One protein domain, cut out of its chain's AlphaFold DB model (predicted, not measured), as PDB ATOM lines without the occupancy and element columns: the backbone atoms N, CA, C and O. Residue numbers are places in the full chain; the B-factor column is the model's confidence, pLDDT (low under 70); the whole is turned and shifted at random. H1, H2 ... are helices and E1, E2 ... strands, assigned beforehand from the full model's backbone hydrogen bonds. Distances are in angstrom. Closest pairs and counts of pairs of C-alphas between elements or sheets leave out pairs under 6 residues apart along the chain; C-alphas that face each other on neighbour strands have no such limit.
ATOM      1  N   TYR A   2     -20.091  46.828 -18.090       47.69
ATOM      2  CA  TYR A   2     -19.104  45.885 -17.527       47.69
ATOM      3  C   TYR A   2     -17.937  46.557 -16.780       47.69
ATOM      4  O   TYR A   2     -17.644  46.164 -15.665       47.69
ATOM      5  N   LEU A   3     -17.328  47.612 -17.336       50.69
ATOM      6  CA  LEU A   3     -16.206  48.316 -16.685       50.69
ATOM      7  C   LEU A   3     -16.608  49.064 -15.400       50.69
ATOM      8  O   LEU A   3     -15.779  49.232 -14.517       50.69
ATOM      9  N   ILE A   4     -17.878  49.468 -15.283       49.44
ATOM     10  CA  ILE A   4     -18.436  50.094 -14.070       49.44
ATOM     11  C   ILE A   4     -18.692  49.024 -13.000       49.44
ATOM     12  O   ILE A   4     -18.412  49.245 -11.830       49.44
ATOM     13  N   TRP A   5     -19.193  47.849 -13.402       49.38
ATOM     14  CA  TRP A   5     -19.367  46.703 -12.503       49.38
ATOM     15  C   TRP A   5     -18.023  46.155 -12.019       49.38
ATOM     16  O   TRP A   5     -17.848  45.935 -10.836       49.38
ATOM     17  N   ALA A   6     -17.067  45.987 -12.929       54.88
ATOM     18  CA  ALA A   6     -15.767  45.420 -12.614       54.88
ATOM     19  C   ALA A   6     -14.791  46.438 -12.010       54.88
ATOM     20  O   ALA A   6     -13.723  46.014 -11.600       54.88
ATOM     21  N   GLY A   7     -15.070  47.747 -12.031       55.97
ATOM     22  CA  GLY A   7     -14.128  48.785 -11.587       55.97
ATOM     23  C   GLY A   7     -12.795  48.796 -12.356       55.97
ATOM     24  O   GLY A   7     -11.766  49.134 -11.791       55.97
ATOM     25  N   THR A   8     -12.755  48.371 -13.623       58.97
ATOM     26  CA  THR A   8     -11.493  48.243 -14.389       58.97
ATOM     27  C   THR A   8     -11.410  49.220 -15.556       58.97
ATOM     28  O   THR A   8     -12.417  49.579 -16.166       58.97
ATOM     29  N   THR A   9     -10.190  49.621 -15.915       58.00
ATOM     30  CA  THR A   9      -9.884  50.331 -17.166       58.00
ATOM     31  C   THR A   9      -9.442  49.354 -18.267       58.00
ATOM     32  O   THR A   9      -9.019  48.227 -18.003       58.00
ATOM     33  N   THR A  10      -9.515  49.756 -19.542       54.78
ATOM     34  CA  THR A  10      -9.234  48.874 -20.696       54.78
ATOM     35  C   THR A  10      -7.847  48.215 -20.648       54.78
ATOM     36  O   THR A  10      -7.714  47.051 -21.013       54.78
ATOM     37  N   ASN A  11      -6.815  48.909 -20.156       56.50
ATOM     38  CA  ASN A  11      -5.459  48.349 -20.038       56.50
ATOM     39  C   ASN A  11      -5.364  47.257 -18.952       56.50
ATOM     40  O   ASN A  11      -4.613  46.293 -19.075       56.50
ATOM     41  N   GLU A  12      -6.161  47.363 -17.890       63.38
ATOM     42  CA  GLU A  12      -6.194  46.361 -16.820       63.38
ATOM     43  C   GLU A  12      -6.918  45.091 -17.266       63.38
ATOM     44  O   GLU A  12      -6.505  43.998 -16.892       63.38
ATOM     45  N   SER A  13      -7.932  45.207 -18.131       66.31
ATOM     46  CA  SER A  13      -8.665  44.045 -18.652       66.31
ATOM     47  C   SER A  13      -7.782  43.040 -19.410       66.31
ATOM     48  O   SER A  13      -8.022  41.838 -19.309       66.31
ATOM     49  N   LEU A  14      -6.719  43.501 -20.086       72.50
ATOM     50  CA  LEU A  14      -5.747  42.615 -20.740       72.50
ATOM     51  C   LEU A  14      -4.925  41.832 -19.710       72.50
ATOM     52  O   LEU A  14      -4.831  40.613 -19.804       72.50
ATOM     53  N   LYS A  15      -4.416  42.512 -18.672       73.69
ATOM     54  CA  LYS A  15      -3.691  41.858 -17.571       73.69
ATOM     55  C   LYS A  15      -4.568  40.804 -16.900       73.69
ATOM     56  O   LYS A  15      -4.114  39.700 -16.631       73.69
ATOM     57  N   TRP A  16      -5.838  41.125 -16.661       76.50
ATOM     58  CA  TRP A  16      -6.788  40.186 -16.070       76.50
ATOM     59  C   TRP A  16      -7.085  38.979 -16.969       76.50
ATOM     60  O   TRP A  16      -7.325  37.894 -16.447       76.50
ATOM     61  N   SER A  17      -7.030  39.137 -18.295       80.12
ATOM     62  CA  SER A  17      -7.133  38.015 -19.235       80.12
ATOM     63  C   SER A  17      -5.941  37.065 -19.115       80.12
ATOM     64  O   SER A  17      -6.138  35.853 -19.089       80.12
ATOM     65  N   ASP A  18      -4.723  37.594 -18.988       81.94
ATOM     66  CA  ASP A  18      -3.531  36.764 -18.769       81.94
ATOM     67  C   ASP A  18      -3.635  36.014 -17.431       81.94
ATOM     68  O   ASP A  18      -3.376  34.815 -17.348       81.94
ATOM     69  N   TRP A  19      -4.124  36.689 -16.385       83.69
ATOM     70  CA  TRP A  19      -4.374  36.066 -15.083       83.69
ATOM     71  C   TRP A  19      -5.450  34.976 -15.122       83.69
ATOM     72  O   TRP A  19      -5.315  33.987 -14.408       83.69
ATOM     73  N   GLN A  20      -6.495  35.108 -15.945       85.31
ATOM     74  CA  GLN A  20      -7.499  34.047 -16.112       85.31
ATOM     75  C   GLN A  20      -6.888  32.754 -16.655       85.31
ATOM     76  O   GLN A  20      -7.287  31.668 -16.227       85.31
ATOM     77  N   ILE A  21      -5.921  32.861 -17.571       85.62
ATOM     78  CA  ILE A  21      -5.212  31.700 -18.118       85.62
ATOM     79  C   ILE A  21      -4.417  31.023 -16.996       85.62
ATOM     80  O   ILE A  21      -4.597  29.837 -16.742       85.62
ATOM     81  N   GLU A  22      -3.647  31.797 -16.231       85.31
ATOM     82  CA  GLU A  22      -2.851  31.281 -15.109       85.31
ATOM     83  C   GLU A  22      -3.716  30.664 -13.991       85.31
ATOM     84  O   GLU A  22      -3.328  29.669 -13.381       85.31
ATOM     85  N   MET A  23      -4.907  31.212 -13.726       90.06
ATOM     86  CA  MET A  23      -5.887  30.627 -12.795       90.06
ATOM     87  C   MET A  23      -6.440  29.298 -13.308       90.06
ATOM     88  O   MET A  23      -6.568  28.345 -12.542       90.06
ATOM     89  N   THR A  24      -6.740  29.223 -14.606       88.75
ATOM     90  CA  THR A  24      -7.252  28.002 -15.243       88.75
ATOM     91  C   THR A  24      -6.206  26.890 -15.205       88.75
ATOM     92  O   THR A  24      -6.531  25.747 -14.885       88.75
ATOM     93  N   ASP A  25      -4.944  27.245 -15.434       88.62
ATOM     94  CA  ASP A  25      -3.805  26.328 -15.360       88.62
ATOM     95  C   ASP A  25      -3.404  25.990 -13.909       88.62
ATOM     96  O   ASP A  25      -2.578  25.112 -13.659       88.62
ATOM     97  N   GLY A  26      -4.018  26.660 -12.929       88.75
ATOM     98  CA  GLY A  26      -3.814  26.436 -11.505       88.75
ATOM     99  C   GLY A  26      -2.578  27.128 -10.932       88.75
ATOM    100  O   GLY A  26      -2.245  26.891  -9.779       88.75
ATOM    101  N   TYR A  27      -1.890  27.998 -11.656       90.38
ATOM    102  CA  TYR A  27      -0.690  28.677 -11.158       90.38
ATOM    103  C   TYR A  27      -0.977  29.867 -10.233       90.38
ATOM    104  O   TYR A  27      -0.045  30.397  -9.619       90.38
ATOM    105  N   ALA A  28      -2.241  30.273 -10.095       90.94
ATOM    106  CA  ALA A  28      -2.652  31.410  -9.279       90.94
ATOM    107  C   ALA A  28      -3.071  31.011  -7.854       90.94
ATOM    108  O   ALA A  28      -3.880  30.104  -7.639       90.94
ATOM    109  N   PHE A  29      -2.571  31.761  -6.876       90.12
ATOM    110  CA  PHE A  29      -2.926  31.620  -5.468       90.12
ATOM    111  C   PHE A  29      -3.254  32.975  -4.857       90.12
ATOM    112  O   PHE A  29      -2.633  33.980  -5.202       90.12
ATOM    113  N   LYS A  30      -4.197  32.991  -3.917       90.81
ATOM    114  CA  LYS A  30      -4.546  34.159  -3.119       90.81
ATOM    115  C   LYS A  30      -4.352  33.918  -1.634       90.81
ATOM    116  O   LYS A  30      -4.335  32.779  -1.167       90.81
ATOM    117  N   ARG A  31      -4.221  35.016  -0.903       89.75
ATOM    118  CA  ARG A  31      -4.132  35.029   0.555       89.75
ATOM    119  C   ARG A  31      -4.653  36.349   1.094       89.75
ATOM    120  O   ARG A  31      -4.547  37.373   0.419       89.75
ATOM    121  N   SER A  32      -5.189  36.326   2.309       87.00
ATOM    122  CA  SER A  32      -5.654  37.540   2.976       87.00
ATOM    123  C   SER A  32      -4.476  38.411   3.415       87.00
ATOM    124  O   SER A  32      -3.450  37.914   3.880       87.00
ATOM    125  N   ILE A  33      -4.625  39.724   3.268       84.38
ATOM    126  CA  ILE A  33      -3.767  40.735   3.875       84.38
ATOM    127  C   ILE A  33      -4.526  41.334   5.053       84.38
ATOM    128  O   ILE A  33      -5.633  41.846   4.904       84.38
ATOM    129  N   THR A  34      -3.902  41.302   6.226       80.31
ATOM    130  CA  THR A  34      -4.444  41.950   7.417       80.31
ATOM    131  C   THR A  34      -4.419  43.470   7.248       80.31
ATOM    132  O   THR A  34      -3.411  44.038   6.831       80.31
ATOM    133  N   SER A  35      -5.521  44.130   7.606       72.88
ATOM    134  CA  SER A  35      -5.661  45.592   7.532       72.88
ATOM    135  C   SER A  35      -4.713  46.334   8.486       72.88
ATOM    136  O   SER A  35      -4.325  47.462   8.207       72.88
ATOM    137  N   ASP A  36      -4.290  45.676   9.567       71.31
ATOM    138  CA  ASP A  36      -3.279  46.120  10.542       71.31
ATOM    139  C   ASP A  36      -1.832  45.875  10.055       71.31
ATOM    140  O   ASP A  36      -0.937  45.496  10.810       71.31
ATOM    141  N   ARG A  37      -1.569  46.000   8.750       75.81
ATOM    142  CA  ARG A  37      -0.179  45.970   8.276       75.81
ATOM    143  C   ARG A  37       0.456  47.338   8.478       75.81
ATOM    144  O   ARG A  37      -0.178  48.364   8.243       75.81
ATOM    145  N   HIS A  38       1.740  47.347   8.825       70.38
ATOM    146  CA  HIS A  38       2.522  48.574   8.803       70.38
ATOM    147  C   HIS A  38       2.610  49.076   7.356       70.38
ATOM    148  O   HIS A  38       3.179  48.398   6.494       70.38
ATOM    149  N   LYS A  39       1.982  50.220   7.085       72.25
ATOM    150  CA  LYS A  39       2.020  50.869   5.776       72.25
ATOM    151  C   LYS A  39       3.287  51.699   5.680       72.25
ATOM    152  O   LYS A  39       3.628  52.420   6.613       72.25
ATOM    153  N   ASP A  40       3.975  51.594   4.553       77.12
ATOM    154  CA  ASP A  40       5.074  52.500   4.252       77.12
ATOM    155  C   ASP A  40       4.483  53.808   3.723       77.12
ATOM    156  O   ASP A  40       4.053  53.879   2.573       77.12
ATOM    157  N   GLU A  41       4.456  54.839   4.569       77.88
ATOM    158  CA  GLU A  41       3.858  56.142   4.253       77.88
ATOM    159  C   GLU A  41       4.553  56.874   3.088       77.88
ATOM    160  O   GLU A  41       4.040  57.871   2.575       77.88
ATOM    161  N   THR A  42       5.727  56.399   2.653       75.75
ATOM    162  CA  THR A  42       6.437  56.955   1.492       75.75
ATOM    163  C   THR A  42       5.849  56.493   0.159       75.75
ATOM    164  O   THR A  42       5.976  57.196  -0.846       75.75
ATOM    165  N   VAL A  43       5.200  55.324   0.146       74.38
ATOM    166  CA  VAL A  43       4.611  54.695  -1.048       74.38
ATOM    167  C   VAL A  43       3.089  54.662  -0.952       74.38
ATOM    168  O   VAL A  43       2.394  54.847  -1.951       74.38
ATOM    169  N   GLU A  44       2.566  54.436   0.248       70.94
ATOM    170  CA  GLU A  44       1.148  54.296   0.534       70.94
ATOM    171  C   GLU A  44       0.661  55.504   1.322       70.94
ATOM    172  O   GLU A  44       1.272  55.927   2.296       70.94
ATOM    173  N   ALA A  45      -0.469  56.071   0.920       68.50
ATOM    174  CA  ALA A  45      -1.035  57.186   1.658       68.50
ATOM    175  C   ALA A  45      -1.540  56.724   3.037       68.50
ATOM    176  O   ALA A  45      -2.204  55.694   3.161       68.50
ATOM    177  N   VAL A  46      -1.265  57.537   4.064       69.56
ATOM    178  CA  VAL A  46      -1.695  57.314   5.461       69.56
ATOM    179  C   VAL A  46      -3.198  57.054   5.545       69.56
ATOM    180  O   VAL A  46      -3.666  56.198   6.295       69.56
ATOM    181  N   TRP A  47      -3.959  57.792   4.739       70.31
ATOM    182  CA  TRP A  47      -5.400  57.669   4.642       70.31
ATOM    183  C   TRP A  47      -5.860  58.019   3.231       70.31
ATOM    184  O   TRP A  47      -5.512  59.074   2.694       70.31
ATOM    185  N   THR A  48      -6.675  57.148   2.642       64.06
ATOM    186  CA  THR A  48      -7.361  57.396   1.375       64.06
ATOM    187  C   THR A  48      -8.827  57.052   1.518       64.06
ATOM    188  O   THR A  48      -9.209  56.021   2.064       64.06
ATOM    189  N   ARG A  49      -9.673  57.922   0.971       65.50
ATOM    190  CA  ARG A  49     -11.081  57.599   0.748       65.50
ATOM    191  C   ARG A  49     -11.253  56.568  -0.370       65.50
ATOM    192  O   ARG A  49     -12.200  55.791  -0.353       65.50
ATOM    193  N   TRP A  50     -10.350  56.613  -1.344       63.62
ATOM    194  CA  TRP A  50     -10.263  55.718  -2.488       63.62
ATOM    195  C   TRP A  50      -8.852  55.810  -3.098       63.62
ATOM    196  O   TRP A  50      -8.341  56.934  -3.159       63.62
ATOM    197  N   PRO A  51      -8.203  54.713  -3.551       61.72
ATOM    198  CA  PRO A  51      -8.583  53.298  -3.424       61.72
ATOM    199  C   PRO A  51      -8.713  52.848  -1.961       61.72
ATOM    200  O   PRO A  51      -8.103  53.461  -1.083       61.72
ATOM    201  N   VAL A  52      -9.522  51.813  -1.700       70.06
ATOM    202  CA  VAL A  52      -9.564  51.135  -0.388       70.06
ATOM    203  C   VAL A  52      -8.270  50.331  -0.202       70.06
ATOM    204  O   VAL A  52      -7.564  50.045  -1.168       70.06
ATOM    205  N   ASP A  53      -7.931  49.981   1.038       74.12
ATOM    206  CA  ASP A  53      -6.788  49.118   1.329       74.12
ATOM    207  C   ASP A  53      -6.969  47.696   0.785       74.12
ATOM    208  O   ASP A  53      -8.012  47.067   0.970       74.12
ATOM    209  N   SER A  54      -5.908  47.152   0.187       76.12
ATOM    210  CA  SER A  54      -5.890  45.770  -0.295       76.12
ATOM    211  C   SER A  54      -6.018  44.775   0.857       76.12
ATOM    212  O   SER A  54      -5.130  44.678   1.703       76.12
ATOM    213  N   GLN A  55      -7.092  43.985   0.844       81.38
ATOM    214  CA  GLN A  55      -7.351  42.919   1.825       81.38
ATOM    215  C   GLN A  55      -6.922  41.529   1.341       81.38
ATOM    216  O   GLN A  55      -7.029  40.542   2.071       81.38
ATOM    217  N   GLN A  56      -6.412  41.437   0.114       84.81
ATOM    218  CA  GLN A  56      -5.941  40.194  -0.475       84.81
ATOM    219  C   GLN A  56      -4.759  40.433  -1.411       84.81
ATOM    220  O   GLN A  56      -4.644  41.479  -2.050       84.81
ATOM    221  N   VAL A  57      -3.888  39.434  -1.504       86.94
ATOM    222  CA  VAL A  57      -2.803  39.361  -2.484       86.94
ATOM    223  C   VAL A  57      -3.041  38.167  -3.388       86.94
ATOM    224  O   VAL A  57      -3.383  37.092  -2.903       86.94
ATOM    225  N   VAL A  58      -2.839  38.355  -4.691       87.69
ATOM    226  CA  VAL A  58      -2.862  37.281  -5.687       87.69
ATOM    227  C   VAL A  58      -1.476  37.173  -6.307       87.69
ATOM    228  O   VAL A  58      -0.898  38.174  -6.728       87.69
ATOM    229  N   LEU A  59      -0.932  35.961  -6.344       88.50
ATOM    230  CA  LEU A  59       0.392  35.667  -6.876       88.50
ATOM    231  C   LEU A  59       0.328  34.494  -7.845       88.50
ATOM    232  O   LEU A  59      -0.444  33.551  -7.674       88.50
ATOM    233  N   ARG A  60       1.196  34.562  -8.850       88.50
ATOM    234  CA  ARG A  60       1.451  33.489  -9.799       88.50
ATOM    235  C   ARG A  60       2.680  32.713  -9.341       88.50
ATOM    236  O   ARG A  60       3.687  33.307  -8.957       88.50
ATOM    237  N   THR A  61       2.605  31.397  -9.433       89.00
ATOM    238  CA  THR A  61       3.694  30.460  -9.135       89.00
ATOM    239  C   THR A  61       4.161  29.794 -10.423       89.00
ATOM    240  O   THR A  61       3.390  29.665 -11.366       89.00
ATOM    241  N   VAL A  62       5.429  29.393 -10.501       86.75
ATOM    242  CA  VAL A  62       5.981  28.735 -11.706       86.75
ATOM    243  C   VAL A  62       5.877  27.211 -11.651       86.75
ATOM    244  O   VAL A  62       5.999  26.542 -12.669       86.75
ATOM    245  N   ASP A  63       5.678  26.663 -10.456       86.69
ATOM    246  CA  ASP A  63       5.662  25.235 -10.144       86.69
ATOM    247  C   ASP A  63       4.253  24.712  -9.824       86.69
ATOM    248  O   ASP A  63       4.064  23.513  -9.629       86.69
ATOM    249  N   GLY A  64       3.252  25.597  -9.761       85.19
ATOM    250  CA  GLY A  64       1.865  25.239  -9.458       85.19
ATOM    251  C   GLY A  64       1.647  24.833  -8.000       85.19
ATOM    252  O   GLY A  64       0.590  24.289  -7.655       85.19
ATOM    253  N   HIS A  65       2.620  25.093  -7.127       88.31
ATOM    254  CA  HIS A  65       2.512  24.879  -5.692       88.31
ATOM    255  C   HIS A  65       2.302  26.206  -4.965       88.31
ATOM    256  O   HIS A  65       2.760  27.239  -5.440       88.31
ATOM    257  N   PRO A  66       1.617  26.203  -3.805       86.31
ATOM    258  CA  PRO A  66       1.440  27.425  -3.035       86.31
ATOM    259  C   PRO A  66       2.811  28.031  -2.693       86.31
ATOM    260  O   PRO A  66       3.720  27.273  -2.339       86.31
ATOM    261  N   PRO A  67       2.971  29.365  -2.763       84.81
ATOM    262  CA  PRO A  67       4.228  30.030  -2.445       84.81
ATOM    263  C   PRO A  67       4.732  29.657  -1.045       84.81
ATOM    264  O   PRO A  67       3.995  29.756  -0.061       84.81
ATOM    265  N   ARG A  68       6.004  29.261  -0.928       82.19
ATOM    266  CA  ARG A  68       6.642  28.920   0.355       82.19
ATOM    267  C   ARG A  68       7.867  29.793   0.577       82.19
ATOM    268  O   ARG A  68       8.753  29.839  -0.269       82.19
ATOM    269  N   GLY A  69       7.938  30.447   1.730       76.25
ATOM    270  CA  GLY A  69       9.105  31.229   2.122       76.25
ATOM    271  C   GLY A  69       8.839  32.109   3.345       76.25
ATOM    272  O   GLY A  69       7.687  32.474   3.597       76.25
ATOM    273  N   PRO A  70       9.875  32.446   4.129       71.69
ATOM    274  CA  PRO A  70       9.759  33.454   5.175       71.69
ATOM    275  C   PRO A  70       9.532  34.844   4.555       71.69
ATOM    276  O   PRO A  70      10.119  35.166   3.526       71.69
ATOM    277  N   GLY A  71       8.686  35.668   5.182       71.62
ATOM    278  CA  GLY A  71       8.435  37.053   4.748       71.62
ATOM    279  C   GLY A  71       7.396  37.227   3.631       71.62
ATOM    280  O   GLY A  71       7.307  38.303   3.049       71.62
ATOM    281  N   MET A  72       6.607  36.194   3.323       77.44
ATOM    282  CA  MET A  72       5.523  36.301   2.342       77.44
ATOM    283  C   MET A  72       4.396  37.210   2.843       77.44
ATOM    284  O   MET A  72       3.973  37.115   3.995       77.44
ATOM    285  N   ILE A  73       3.884  38.051   1.943       79.31
ATOM    286  CA  ILE A  73       2.819  39.018   2.222       79.31
ATOM    287  C   ILE A  73       1.527  38.285   2.627       79.31
ATOM    288  O   ILE A  73       1.168  37.257   2.044       79.31
ATOM    289  N   GLY A  74       0.829  38.828   3.624       81.56
ATOM    290  CA  GLY A  74      -0.460  38.327   4.098       81.56
ATOM    291  C   GLY A  74      -0.386  37.297   5.229       81.56
ATOM    292  O   GLY A  74       0.687  36.917   5.699       81.56
ATOM    293  N   THR A  75      -1.555  36.849   5.678       80.94
ATOM    294  CA  THR A  75      -1.754  35.912   6.791       80.94
ATOM    295  C   THR A  75      -2.678  34.759   6.370       80.94
ATOM    296  O   THR A  75      -3.428  34.869   5.403       80.94
ATOM    297  N   GLY A  76      -2.587  33.609   7.047       84.44
ATOM    298  CA  GLY A  76      -3.386  32.409   6.730       84.44
ATOM    299  C   GLY A  76      -2.742  31.453   5.720       84.44
ATOM    300  O   GLY A  76      -1.554  31.563   5.433       84.44
ATOM    301  N   GLU A  77      -3.497  30.498   5.190       86.50
ATOM    302  CA  GLU A  77      -3.004  29.569   4.162       86.50
ATOM    303  C   GLU A  77      -3.190  30.147   2.754       86.50
ATOM    304  O   GLU A  77      -4.042  31.005   2.527       86.50
ATOM    305  N   TRP A  78      -2.375  29.692   1.800       90.06
ATOM    306  CA  TRP A  78      -2.568  30.037   0.392       90.06
ATOM    307  C   TRP A  78      -3.727  29.240  -0.193       90.06
ATOM    308  O   TRP A  78      -3.716  28.008  -0.188       90.06
ATOM    309  N   GLU A  79      -4.682  29.946  -0.781       90.94
ATOM    310  CA  GLU A  79      -5.813  29.350  -1.478       90.94
ATOM    311  C   GLU A  79      -5.579  29.415  -2.979       90.94
ATOM    312  O   GLU A  79      -5.215  30.457  -3.521       90.94
ATOM    313  N   ARG A  80      -5.784  28.302  -3.680       91.56
ATOM    314  CA  ARG A  80      -5.678  28.302  -5.139       91.56
ATOM    315  C   ARG A  80      -6.891  29.000  -5.743       91.56
ATOM    316  O   ARG A  80      -8.022  28.722  -5.349       91.56
ATOM    317  N   VAL A  81      -6.647  29.864  -6.720       89.31
ATOM    318  CA  VAL A  81      -7.692  30.601  -7.431       89.31
ATOM    319  C   VAL A  81      -7.904  29.974  -8.797       89.31
ATOM    320  O   VAL A  81      -6.961  29.850  -9.573       89.31
ATOM    321  N   TRP A  82      -9.151  29.616  -9.090       88.75
ATOM    322  CA  TRP A  82      -9.523  28.976 -10.353       88.75
ATOM    323  C   TRP A  82     -10.265  29.909 -11.298       88.75
ATOM    324  O   TRP A  82     -10.245  29.706 -12.510       88.75
ATOM    325  N   ARG A  83     -10.955  30.920 -10.761       82.81
ATOM    326  CA  ARG A  83     -11.730  31.871 -11.550       82.81
ATOM    327  C   ARG A  83     -11.413  33.285 -11.108       82.81
ATOM    328  O   ARG A  83     -11.302  33.566  -9.922       82.81
ATOM    329  N   LEU A  84     -11.382  34.199 -12.074       79.31
ATOM    330  CA  LEU A  84     -11.207  35.620 -11.786       79.31
ATOM    331  C   LEU A  84     -12.342  36.178 -10.913       79.31
ATOM    332  O   LEU A  84     -12.111  37.078 -10.122       79.31
ATOM    333  N   ALA A  85     -13.544  35.604 -11.011       77.62
ATOM    334  CA  ALA A  85     -14.679  35.962 -10.161       77.62
ATOM    335  C   ALA A  85     -14.439  35.697  -8.661       77.62
ATOM    336  O   ALA A  85     -15.139  36.269  -7.834       77.62
ATOM    337  N   ASP A  86     -13.459  34.858  -8.311       78.62
ATOM    338  CA  ASP A  86     -13.095  34.576  -6.919       78.62
ATOM    339  C   ASP A  86     -12.104  35.616  -6.354       78.62
ATOM    340  O   ASP A  86     -11.668  35.500  -5.203       78.62
ATOM    341  N   VAL A  87     -11.702  36.597  -7.172       78.94
ATOM    342  CA  VAL A  87     -10.791  37.687  -6.821       78.94
ATOM    343  C   VAL A  87     -11.585  38.984  -6.754       78.94
ATOM    344  O   VAL A  87     -12.003  39.528  -7.771       78.94
ATOM    345  N   GLU A  88     -11.746  39.504  -5.541       74.12
ATOM    346  CA  GLU A  88     -12.282  40.847  -5.328       74.12
ATOM    347  C   GLU A  88     -11.357  41.911  -5.934       74.12
ATOM    348  O   GLU A  88     -10.143  41.931  -5.687       74.12
ATOM    349  N   ASN A  89     -11.923  42.794  -6.755       72.56
ATOM    350  CA  ASN A  89     -11.173  43.906  -7.312       72.56
ATOM    351  C   ASN A  89     -11.084  45.028  -6.275       72.56
ATOM    352  O   ASN A  89     -12.099  45.481  -5.757       72.56
ATOM    353  N   LEU A  90      -9.871  45.534  -6.046       67.69
ATOM    354  CA  LEU A  90      -9.620  46.703  -5.204       67.69
ATOM    355  C   LEU A  90     -10.430  47.927  -5.634       67.69
ATOM    356  O   LEU A  90     -10.715  48.786  -4.809       67.69
ATOM    357  N   TYR A  91     -10.764  48.000  -6.927       63.62
ATOM    358  CA  TYR A  91     -11.525  49.089  -7.515       63.62
ATOM    359  C   TYR A  91     -13.048  48.896  -7.493       63.62
ATOM    360  O   TYR A  91     -13.782  49.760  -7.969       63.62
ATOM    361  N   ASP A  92     -13.525  47.771  -6.972       66.62
ATOM    362  CA  ASP A  92     -14.946  47.489  -6.870       66.62
ATOM    363  C   ASP A  92     -15.437  47.833  -5.457       66.62
ATOM    364  O   ASP A  92     -15.108  47.152  -4.489       66.62
ATOM    365  N   LEU A  93     -16.227  48.904  -5.326       63.97
ATOM    366  CA  LEU A  93     -16.925  49.236  -4.076       63.97
ATOM    367  C   LEU A  93     -18.176  48.360  -3.867       63.97
ATOM    368  O   LEU A  93     -18.851  48.488  -2.849       63.97
TER     369      LEU A  93
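This is residues 2 to 93 of the 125 residues of the protein "DHHC zinc finger domain protein" of Marssonina coronariae (UniProt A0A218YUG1). Look for little regular structure: a small three-stranded sheet amid long loops, with H2 reaching from the sheet toward short H1. The 92 printed residues run H1, H2, E1, E2, E3, a mixed class with 36 in named elements; the antiparallel sheet's order is E2, E1, E3. It is only just compact, close to loose, with a radius of gyration of the C-alphas of 14.2 A, and flat, 38 by 37 by 19 A.

Find E1 at residues 28 to 32, E2 at 56 to 60 and E3 at 75 to 80, 14.7 A long, ending at C-alpha 80 (-5.678, 28.302, -5.139). H2, residues 10 to 24, spans 21.7 A; H1, residues 2 to 6, begins at C-alpha 2 (-19.104, 45.885, -17.527).

E1 and E2 form a hairpin, N 59 and O 29 being 2.8 A apart. On E1's other side is E3, with N 30 and O 79 at 2.8 A. H2 only grazes the sheet with residues 19 to 23; the closest C-alphas to E1, Glu 22 and Ala 28, are 5.8 A apart. H1 is not on the sheet. H1 has its O i to N i+4 pair within hydrogen-bond range, H2 9 of 11.

The printed part has no cut. Links E1 to E2, where residues 38 to 43 stand free, and E2 to E3 are long. The pLDDT is under 70 at residues 2 to 13, 45 to 46, 48 to 51 and 90 to 93.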